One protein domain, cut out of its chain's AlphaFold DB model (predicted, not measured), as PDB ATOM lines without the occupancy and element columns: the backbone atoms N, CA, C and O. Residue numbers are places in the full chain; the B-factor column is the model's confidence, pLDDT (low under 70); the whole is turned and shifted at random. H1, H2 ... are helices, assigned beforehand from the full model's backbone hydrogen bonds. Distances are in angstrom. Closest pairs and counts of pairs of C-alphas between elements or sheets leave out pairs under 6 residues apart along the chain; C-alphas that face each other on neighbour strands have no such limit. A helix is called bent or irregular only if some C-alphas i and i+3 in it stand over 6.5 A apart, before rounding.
ATOM      1  N   ASP A   2     231.008 243.593 216.242       84.50
ATOM      2  CA  ASP A   2     230.436 242.419 215.561       84.50
ATOM      3  C   ASP A   2     229.544 241.563 216.458       84.50
ATOM      4  O   ASP A   2     228.475 241.134 216.039       84.50
ATOM      5  N   ASN A   3     229.905 241.414 217.734       85.38
ATOM      6  CA  ASN A   3     229.102 240.652 218.691       85.38
ATOM      7  C   ASN A   3     227.699 241.261 218.905       85.38
ATOM      8  O   ASN A   3     226.703 240.550 219.002       85.38
ATOM      9  N   LEU A   4     227.603 242.597 218.874       92.06
ATOM     10  CA  LEU A   4     226.325 243.307 218.950       92.06
ATOM     11  C   LEU A   4     225.484 243.087 217.683       92.06
ATOM     12  O   LEU A   4     224.284 242.851 217.778       92.06
ATOM     13  N   LYS A   5     226.110 243.092 216.498       90.81
ATOM     14  CA  LYS A   5     225.427 242.765 215.234       90.81
ATOM     15  C   LYS A   5     224.917 241.325 215.218       90.81
ATOM     16  O   LYS A   5     223.801 241.084 214.764       90.81
ATOM     17  N   HIS A   6     225.704 240.378 215.729       91.81
ATOM     18  CA  HIS A   6     225.288 238.983 215.848       91.81
ATOM     19  C   HIS A   6     224.108 238.822 216.804       91.81
ATOM     20  O   HIS A   6     223.137 238.161 216.446       91.81
ATOM     21  N   LEU A   7     224.146 239.479 217.964       94.06
ATOM     22  CA  LEU A   7     223.041 239.454 218.921       94.06
ATOM     23  C   LEU A   7     221.749 240.021 218.313       94.06
ATOM     24  O   LEU A   7     220.709 239.369 218.374       94.06
ATOM     25  N   LEU A   8     221.821 241.188 217.668       94.81
ATOM     26  CA  LEU A   8     220.666 241.812 217.014       94.81
ATOM     27  C   LEU A   8     220.091 240.931 215.897       94.81
ATOM     28  O   LEU A   8     218.874 240.802 215.776       94.81
ATOM     29  N   LYS A   9     220.952 240.267 215.117       94.56
ATOM     30  CA  LYS A   9     220.527 239.318 214.082       94.56
ATOM     31  C   LYS A   9     219.822 238.098 214.683       94.56
ATOM     32  O   LYS A   9     218.793 237.678 214.163       94.56
ATOM     33  N   SER A  10     220.336 237.554 215.784       91.44
ATOM     34  CA  SER A  10     219.712 236.429 216.490       91.44
ATOM     35  C   SER A  10     218.349 236.796 217.076       91.44
ATOM     36  O   SER A  10     217.410 236.013 216.958       91.44
ATOM     37  N   ILE A  11     218.214 237.998 217.646       95.69
ATOM     38  CA  ILE A  11     216.934 238.513 218.155       95.69
ATOM     39  C   ILE A  11     215.924 238.670 217.011       95.69
ATOM     40  O   ILE A  11     214.778 238.250 217.150       95.69
ATOM     41  N   ALA A  12     216.344 239.202 215.860       95.38
ATOM     42  CA  ALA A  12     215.476 239.325 214.690       95.38
ATOM     43  C   ALA A  12     214.967 237.956 214.201       95.38
ATOM     44  O   ALA A  12     213.776 237.799 213.947       95.38
ATOM     45  N   ILE A  13     215.846 236.948 214.143       94.81
ATOM     46  CA  ILE A  13     215.474 235.574 213.766       94.81
ATOM     47  C   ILE A  13     214.500 234.961 214.782       94.81
ATOM     48  O   ILE A  13     213.548 234.291 214.388       94.81
ATOM     49  N   LEU A  14     214.723 235.175 216.082       94.31
ATOM     50  CA  LEU A  14     213.819 234.695 217.131       94.31
ATOM     51  C   LEU A  14     212.433 235.327 217.012       94.31
ATOM     52  O   LEU A  14     211.443 234.603 217.031       94.31
ATOM     53  N   ASN A  15     212.361 236.644 216.821       94.00
ATOM     54  CA  ASN A  15     211.092 237.349 216.648       94.00
ATOM     55  C   ASN A  15     210.346 236.882 215.397       94.00
ATOM     56  O   ASN A  15     209.135 236.689 215.456       94.00
ATOM     57  N   GLN A  16     211.062 236.641 214.295       91.75
ATOM     58  CA  GLN A  16     210.481 236.065 213.082       91.75
ATOM     59  C   GLN A  16     209.857 234.695 213.379       91.75
ATOM     60  O   GLN A  16     208.688 234.484 213.105       91.75
ATOM     61  N   ARG A  17     210.596 233.797 214.043       87.94
ATOM     62  CA  ARG A  17     210.103 232.456 214.397       87.94
ATOM     63  C   ARG A  17     208.922 232.482 215.360       87.94
ATOM     64  O   ARG A  17     208.063 231.618 215.257       87.94
ATOM     65  N   ILE A  18     208.899 233.417 216.309       87.12
ATOM     66  CA  ILE A  18     207.765 233.598 217.227       87.12
ATOM     67  C   ILE A  18     206.544 234.082 216.451       87.12
ATOM     68  O   ILE A  18     205.454 233.579 216.689       87.12
ATOM     69  N   LYS A  19     206.724 235.008 215.507       85.69
ATOM     70  CA  LYS A  19     205.640 235.514 214.667       85.69
ATOM     71  C   LYS A  19     205.099 234.435 213.727       85.69
ATOM     72  O   LYS A  19     203.899 234.206 213.724       85.69
ATOM     73  N   ASP A  20     205.977 233.727 213.018       81.25
ATOM     74  CA  ASP A  20     205.605 232.607 212.145       81.25
ATOM     75  C   ASP A  20     204.869 231.535 212.956       81.25
ATOM     76  O   ASP A  20     203.838 231.016 212.548       81.25
ATOM     77  N   ARG A  21     205.368 231.236 214.159       73.31
ATOM     78  CA  ARG A  21     204.703 230.336 215.092       73.31
ATOM     79  C   ARG A  21     203.329 230.870 215.489       73.31
ATOM     80  O   ARG A  21     202.385 230.135 215.320       73.31
ATOM     81  N   GLN A  22     203.168 232.115 215.925       73.75
ATOM     82  CA  GLN A  22     201.849 232.677 216.266       73.75
ATOM     83  C   GLN A  22     200.867 232.686 215.082       73.75
ATOM     84  O   GLN A  22     199.674 232.479 215.275       73.75
ATOM     85  N   GLU A  23     201.356 232.895 213.860       72.69
ATOM     86  CA  GLU A  23     200.543 232.832 212.639       72.69
ATOM     87  C   GLU A  23     200.177 231.385 212.242       72.69
ATOM     88  O   GLU A  23     199.196 231.178 211.527       72.69
ATOM     89  N   HIS A  24     200.922 230.381 212.723       64.06
ATOM     90  CA  HIS A  24     200.756 228.966 212.367       64.06
ATOM     91  C   HIS A  24     200.389 228.014 213.529       64.06
ATOM     92  O   HIS A  24     200.059 226.861 213.251       64.06
ATOM     93  N   GLU A  25     200.452 228.420 214.806       57.97
ATOM     94  CA  GLU A  25     200.358 227.495 215.953       57.97
ATOM     95  C   GLU A  25     198.928 227.083 216.286       57.97
ATOM     96  O   GLU A  25     198.717 225.933 216.659       57.97
ATOM     97  N   ASP A  26     197.911 227.913 216.097       54.19
ATOM     98  CA  ASP A  26     196.659 227.638 216.815       54.19
ATOM     99  C   ASP A  26     195.622 226.822 216.038       54.19
ATOM    100  O   ASP A  26     194.425 226.994 216.228       54.19
ATOM    101  N   ASN A  27     196.059 225.878 215.199       56.66
ATOM    102  CA  ASN A  27     195.176 224.824 214.685       56.66
ATOM    103  C   ASN A  27     195.835 223.436 214.673       56.66
ATOM    104  O   ASN A  27     195.450 222.588 213.863       56.66
ATOM    105  N   PHE A  28     196.798 223.145 215.562       55.84
ATOM    106  CA  PHE A  28     197.163 221.744 215.807       55.84
ATOM    107  C   PHE A  28     196.037 221.046 216.580       55.84
ATOM    108  O   PHE A  28     196.108 220.781 217.778       55.84
ATOM    109  N   ASN A  29     194.951 220.771 215.870       64.00
ATOM    110  CA  ASN A  29     193.833 220.016 216.373       64.00
ATOM    111  C   ASN A  29     194.057 218.550 215.974       64.00
ATOM    112  O   ASN A  29     193.847 218.144 214.827       64.00
ATOM    113  N   LEU A  30     194.495 217.744 216.947       65.75
ATOM    114  CA  LEU A  30     194.696 216.301 216.787       65.75
ATOM    115  C   LEU A  30     193.450 215.620 216.190       65.75
ATOM    116  O   LEU A  30     193.579 214.682 215.407       65.75
ATOM    117  N   PHE A  31     192.256 216.129 216.499       67.00
ATOM    118  CA  PHE A  31     190.990 215.625 215.978       67.00
ATOM    119  C   PHE A  31     190.806 215.930 214.489       67.00
ATOM    120  O   PHE A  31     190.363 215.045 213.765       67.00
ATOM    121  N   THR A  32     191.230 217.101 213.996       64.31
ATOM    122  CA  THR A  32     191.216 217.400 212.545       64.31
ATOM    123  C   THR A  32     192.229 216.583 211.744       64.31
ATOM    124  O   THR A  32     192.021 216.342 210.558       64.31
ATOM    125  N   LEU A  33     193.315 216.139 212.382       64.44
ATOM    126  CA  LEU A  33     194.328 215.281 211.760       64.44
ATOM    127  C   LEU A  33     193.896 213.811 211.722       64.44
ATOM    128  O   LEU A  33     194.187 213.102 210.762       64.44
ATOM    129  N   MET A  34     193.220 213.349 212.775       63.50
ATOM    130  CA  MET A  34     192.867 211.940 212.965       63.50
ATOM    131  C   MET A  34     191.461 211.593 212.457       63.50
ATOM    132  O   MET A  34     191.179 210.417 212.232       63.50
ATOM    133  N   CYS A  35     190.564 212.569 212.293       63.94
ATOM    134  CA  CYS A  35     189.168 212.334 211.930       63.94
ATOM    135  C   CYS A  35     188.613 213.404 210.984       63.94
ATOM    136  O   CYS A  35     188.989 214.573 211.013       63.94
ATOM    137  N   LYS A  36     187.667 212.991 210.133       63.75
ATOM    138  CA  LYS A  36     186.891 213.922 209.306       63.75
ATOM    139  C   LYS A  36     185.980 214.749 210.219       63.75
ATOM    140  O   LYS A  36     185.387 214.189 211.135       63.75
ATOM    141  N   GLN A  37     185.804 216.037 209.919       60.53
ATOM    142  CA  GLN A  37     184.974 216.975 210.703       60.53
ATOM    143  C   GLN A  37     183.575 216.436 211.064       60.53
ATOM    144  O   GLN A  37     183.067 216.705 212.144       60.53
ATOM    145  N   ASN A  38     182.957 215.619 210.207       64.00
ATOM    146  CA  ASN A  38     181.617 215.079 210.466       64.00
ATOM    147  C   ASN A  38     181.574 213.915 211.479       64.00
ATOM    148  O   ASN A  38     180.502 213.622 212.000       64.00
ATOM    149  N   ASP A  39     182.708 213.274 211.786       66.06
ATOM    150  CA  ASP A  39     182.826 212.246 212.840       66.06
ATOM    151  C   ASP A  39     183.251 212.840 214.198       66.06
ATOM    152  O   ASP A  39     183.288 212.148 215.219       66.06
ATOM    153  N   GLU A  40     183.554 214.140 214.228       64.56
ATOM    154  CA  GLU A  40     184.158 214.837 215.363       64.56
ATOM    155  C   GLU A  40     183.264 214.843 216.618       64.56
ATOM    156  O   GLU A  40     183.752 214.691 217.739       64.56
ATOM    157  N   VAL A  41     181.940 214.944 216.454       67.50
ATOM    158  CA  VAL A  41     181.000 215.097 217.585       67.50
ATOM    159  C   VAL A  41     181.037 213.890 218.532       67.50
ATOM    160  O   VAL A  41     181.073 214.055 219.751       67.50
ATOM    161  N   HIS A  42     181.091 212.671 217.994       70.44
ATOM    162  CA  HIS A  42     181.189 211.454 218.811       70.44
ATOM    163  C   HIS A  42     182.620 211.188 219.292       70.44
ATOM    164  O   HIS A  42     182.821 210.477 220.283       70.44
ATOM    165  N   LEU A  43     183.613 211.750 218.600       76.50
ATOM    166  CA  LEU A  43     185.021 211.591 218.928       76.50
ATOM    167  C   LEU A  43     185.376 212.306 220.227       76.50
ATOM    168  O   LEU A  43     186.041 211.703 221.061       76.50
ATOM    169  N   HIS A  44     184.893 213.531 220.439       77.25
ATOM    170  CA  HIS A  44     185.180 214.294 221.660       77.25
ATOM    171  C   HIS A  44     184.694 213.576 222.916       77.25
ATOM    172  O   HIS A  44     185.466 213.355 223.847       77.25
ATOM    173  N   SER A  45     183.434 213.133 222.928       80.69
ATOM    174  CA  SER A  45     182.883 212.388 224.064       80.69
ATOM    175  C   SER A  45     183.604 211.059 224.276       80.69
ATOM    176  O   SER A  45     183.884 210.693 225.416       80.69
ATOM    177  N   ARG A  46     183.960 210.349 223.197       80.38
ATOM    178  CA  ARG A  46     184.727 209.098 223.289       80.38
ATOM    179  C   ARG A  46     186.136 209.343 223.829       80.38
ATOM    180  O   ARG A  46     186.582 208.612 224.707       80.38
ATOM    181  N   PHE A  47     186.814 210.375 223.350       82.62
ATOM    182  CA  PHE A  47     188.151 210.755 223.785       82.62
ATOM    183  C   PHE A  47     188.168 211.124 225.269       82.62
ATOM    184  O   PHE A  47     188.954 210.562 226.030       82.62
ATOM    185  N   LEU A  48     187.237 211.980 225.700       84.75
ATOM    186  CA  LEU A  48     187.064 212.316 227.111       84.75
ATOM    187  C   LEU A  48     186.725 211.077 227.947       84.75
ATOM    188  O   LEU A  48     187.288 210.913 229.020       84.75
ATOM    189  N   SER A  49     185.876 210.168 227.455       85.06
ATOM    190  CA  SER A  49     185.549 208.935 228.185       85.06
ATOM    191  C   SER A  49     186.762 208.024 228.393       85.06
ATOM    192  O   SER A  49     186.886 207.418 229.450       85.06
ATOM    193  N   ILE A  50     187.679 207.969 227.418       84.19
ATOM    194  CA  ILE A  50     188.920 207.191 227.518       84.19
ATOM    195  C   ILE A  50     189.888 207.858 228.498       84.19
ATOM    196  O   ILE A  50     190.535 207.156 229.261       84.19
ATOM    197  N   LEU A  51     189.994 209.189 228.473       87.12
ATOM    198  CA  LEU A  51     190.875 209.954 229.363       87.12
ATOM    199  C   LEU A  51     190.409 209.961 230.819       87.12
ATOM    200  O   LEU A  51     191.235 210.005 231.724       87.12
ATOM    201  N   LEU A  52     189.095 209.984 231.040       88.44
ATOM    202  CA  LEU A  52     188.499 210.058 232.371       88.44
ATOM    203  C   LEU A  52     188.308 208.683 233.018       88.44
ATOM    204  O   LEU A  52     187.936 208.641 234.189       88.44
ATOM    205  N   ASP A  53     188.543 207.582 232.297       87.50
ATOM    206  CA  ASP A  53     188.494 206.235 232.866       87.50
ATOM    207  C   ASP A  53     189.759 205.963 233.700       87.50
ATOM    208  O   ASP A  53     190.832 205.765 233.131       87.50
ATOM    209  N   PRO A  54     189.672 205.844 235.039       84.44
ATOM    210  CA  PRO A  54     190.852 205.618 235.873       84.44
ATOM    211  C   PRO A  54     191.533 204.266 235.629       84.44
ATOM    212  O   PRO A  54     192.669 204.051 236.052       84.44
ATOM    213  N   ARG A  55     190.833 203.331 234.974       86.81
ATOM    214  CA  ARG A  55     191.349 202.015 234.570       86.81
ATOM    215  C   ARG A  55     191.717 201.978 233.086       86.81
ATOM    216  O   ARG A  55     192.001 200.903 232.555       86.81
ATOM    217  N   GLY A  56     191.709 203.128 232.417       80.94
ATOM    218  CA  GLY A  56     192.040 203.262 231.012       80.94
ATOM    219  C   GLY A  56     193.482 202.848 230.708       80.94
ATOM    220  O   GLY A  56     194.398 202.933 231.532       80.94
ATOM    221  N   SER A  57     193.726 202.432 229.465       80.56
ATOM    222  CA  SER A  57     195.048 201.981 228.997       80.56
ATOM    223  C   SER A  57     196.102 203.092 228.924       80.56
ATOM    224  O   SER A  57     197.258 202.821 228.602       80.56
ATOM    225  N   HIS A  58     195.724 204.338 229.221       81.88
ATOM    226  CA  HIS A  58     196.613 205.497 229.250       81.88
ATOM    227  C   HIS A  58     197.514 205.542 230.497       81.88
ATOM    228  O   HIS A  58     198.359 206.428 230.586       81.88
ATOM    229  N   LYS A  59     197.366 204.599 231.448       84.25
ATOM    230  CA  LYS A  59     198.235 204.426 232.636       84.25
ATOM    231  C   LYS A  59     198.373 205.673 233.521       84.25
ATOM    232  O   LYS A  59     199.322 205.780 234.290       84.25
ATOM    233  N   MET A  60     197.427 206.599 233.421       85.44
ATOM    234  CA  MET A  60     197.452 207.876 234.142       85.44
ATOM    235  C   MET A  60     196.437 207.905 235.292       85.44
ATOM    236  O   MET A  60     195.996 208.984 235.683       85.44
ATOM    237  N   SER A  61     196.046 206.722 235.790       87.06
ATOM    238  CA  SER A  61     195.089 206.508 236.885       87.06
ATOM    239  C   SER A  61     193.965 207.558 236.883       87.06
ATOM    240  O   SER A  61     193.357 207.819 235.851       87.06
ATOM    241  N   ASP A  62     193.722 208.220 238.006       89.44
ATOM    242  CA  ASP A  62     192.727 209.273 238.196       89.44
ATOM    243  C   ASP A  62     193.249 210.692 237.908       89.44
ATOM    244  O   ASP A  62     192.515 211.661 238.091       89.44
ATOM    245  N   SER A  63     194.485 210.860 237.427       88.50
ATOM    246  CA  SER A  63     195.099 212.192 237.293       88.50
ATOM    247  C   SER A  63     194.310 213.107 236.354       88.50
ATOM    248  O   SER A  63     194.079 214.272 236.673       88.50
ATOM    249  N   PHE A  64     193.841 212.586 235.216       88.00
ATOM    250  CA  PHE A  64     193.013 213.358 234.285       88.00
ATOM    251  C   PHE A  64     191.634 213.681 234.859       88.00
ATOM    252  O   PHE A  64     191.126 214.780 234.647       88.00
ATOM    253  N   TYR A  65     191.056 212.760 235.634       86.81
ATOM    254  CA  TYR A  65     189.797 212.993 236.332       86.81
ATOM    255  C   TYR A  65     189.931 214.122 237.362       86.81
ATOM    256  O   TYR A  65     189.105 215.032 237.387       86.81
ATOM    257  N   VAL A  66     191.005 214.120 238.156       90.44
ATOM    258  CA  VAL A  66     191.295 215.178 239.137       90.44
ATOM    259  C   VAL A  66     191.467 216.535 238.453       90.44
ATOM    260  O   VAL A  66     190.851 217.514 238.870       90.44
ATOM    261  N   VAL A  67     192.251 216.604 237.370       90.88
ATOM    262  CA  VAL A  67     192.433 217.846 236.595       90.88
ATOM    263  C   VAL A  67     191.101 218.351 236.032       90.88
ATOM    264  O   VAL A  67     190.820 219.546 236.108       90.88
ATOM    265  N   PHE A  68     190.256 217.453 235.524       88.31
ATOM    266  CA  PHE A  68     188.945 217.809 234.981       88.31
ATOM    267  C   PHE A  68     187.997 218.378 236.047       88.31
ATOM    268  O   PHE A  68     187.314 219.366 235.793       88.31
ATOM    269  N   GLN A  69     187.988 217.810 237.257       84.75
ATOM    270  CA  GLN A  69     187.182 218.328 238.373       84.75
ATOM    271  C   GLN A  69     187.679 219.692 238.875       84.75
ATOM    272  O   GLN A  69     186.870 220.544 239.234       84.75
ATOM    273  N   ASN A  70     188.997 219.911 238.860       84.75
ATOM    274  CA  ASN A  70     189.629 221.160 239.297       84.75
ATOM    275  C   ASN A  70     189.571 222.289 238.255       84.75
ATOM    276  O   ASN A  70     189.982 223.405 238.552       84.75
ATOM    277  N   SER A  71     189.088 222.012 237.042       73.94
ATOM    278  CA  SER A  71     188.950 223.002 235.963       73.94
ATOM    279  C   SER A  71     187.606 223.752 235.998       73.94
ATOM    280  O   SER A  71     187.218 224.350 234.993       73.94
TER     281      SER A  71
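Overview. This is residues 2 to 71 of the 72 residues of an uncharacterized protein of Muribaculaceae bacterium Isolate-105 (HZI) (UniProt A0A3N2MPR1). One long straight helix, H1, sticks out as a free arm from a small, loosely built body, in which the long helix H3 and the short helix H4 meet near the end of the one and the start of the other and make an L-shaped corner. The very short helix H2 sits near the first part of H3, away from that corner, and the stretch of residues 25 to 29 ties the arm to the body. The printed part has 70 residues, with four named helices in the order H1, H2, H3, H4 and no named strand, and its class is all helix. The whole is extended, with a radius of gyration of the C-alphas of 20.3 A, and elongated, spanning 59 by 30 by 22 A; the arm makes much of that length.

Arrangement. The printed part begins with H1, residues 2 to 24, which touches no helix. Residues 2 to 30, of which 2 to 24 belong to H1, stand free: none of their C-alphas has another C-alpha, 8 or more residues away along the chain, within 10 A. H2, residues 30 to 34, follows H1 after a tight link of 5 residues, and the two helices are apart. H3, residues 37 to 52, follows H2 after a tight link of 2 residues. H2 and H3 are close but not clearly touching, with 2 pairs of C-alphas within 8 A; the closest C-alphas are those of Phe 31 and Glu 40, 6.9 A apart. H3 has a kink of 34 degrees near residue 44. H3 is also irregular, with C-alphas 38 and 41 standing 7.1 A apart, and its line is a rough one. H4, residues 63 to 70, follows H3 after a short link of 10 residues. H3 touches H4 with residues 51 to 52 alone, and the closest C-alphas of the two are those of Leu 52 and Tyr 65, 5.1 A apart. The lines of H3 and H4 are about perpendicular, at 79 degrees. H1 is apart from H3 and from H4, and H2 is apart from H4. In H1, H2 and H4 every backbone O of residue i and N of residue i+4 are within hydrogen-bond range, while in H3 9 of 12 such pairs are.

Along the chain. H1 is the longest helix, with 23 residues from Asp 2 to His 24. It begins at C-alpha 2, at (230.436, 242.419, 215.561), and ends at C-alpha 24, at (200.756, 228.966, 212.367), a length of 32.7 A. H2 has 5 residues, Leu 30 to Met 34, and measures 6.1 A from first to last C-alpha. H3 has 16 residues, Gln 37 to Leu 52, and measures 23.0 A from first to last C-alpha. H4 has 8 residues, Ser 63 to Asn 70, and measures 10.7 A; its last C-alpha, 70, is at (189.629, 221.160, 239.297).

Size, cuts and confidence. The two C-alphas farthest apart are those of Asp 2 and Arg 55, at 59.3 A, and the first and last printed C-alphas, of Asp 2 and Ser 71, are 50.1 A apart. Without the stretch that stands free, the body has 41 residues, spans 30 by 23 by 14 A and has a radius of gyration of 11.8 A. The printed part runs from residue 2 to residue 71 with no cut, and no link is long. The mean pLDDT of the printed part is 80.0. Confidence in this predicted model is low, under 70, for residues 24 to 41.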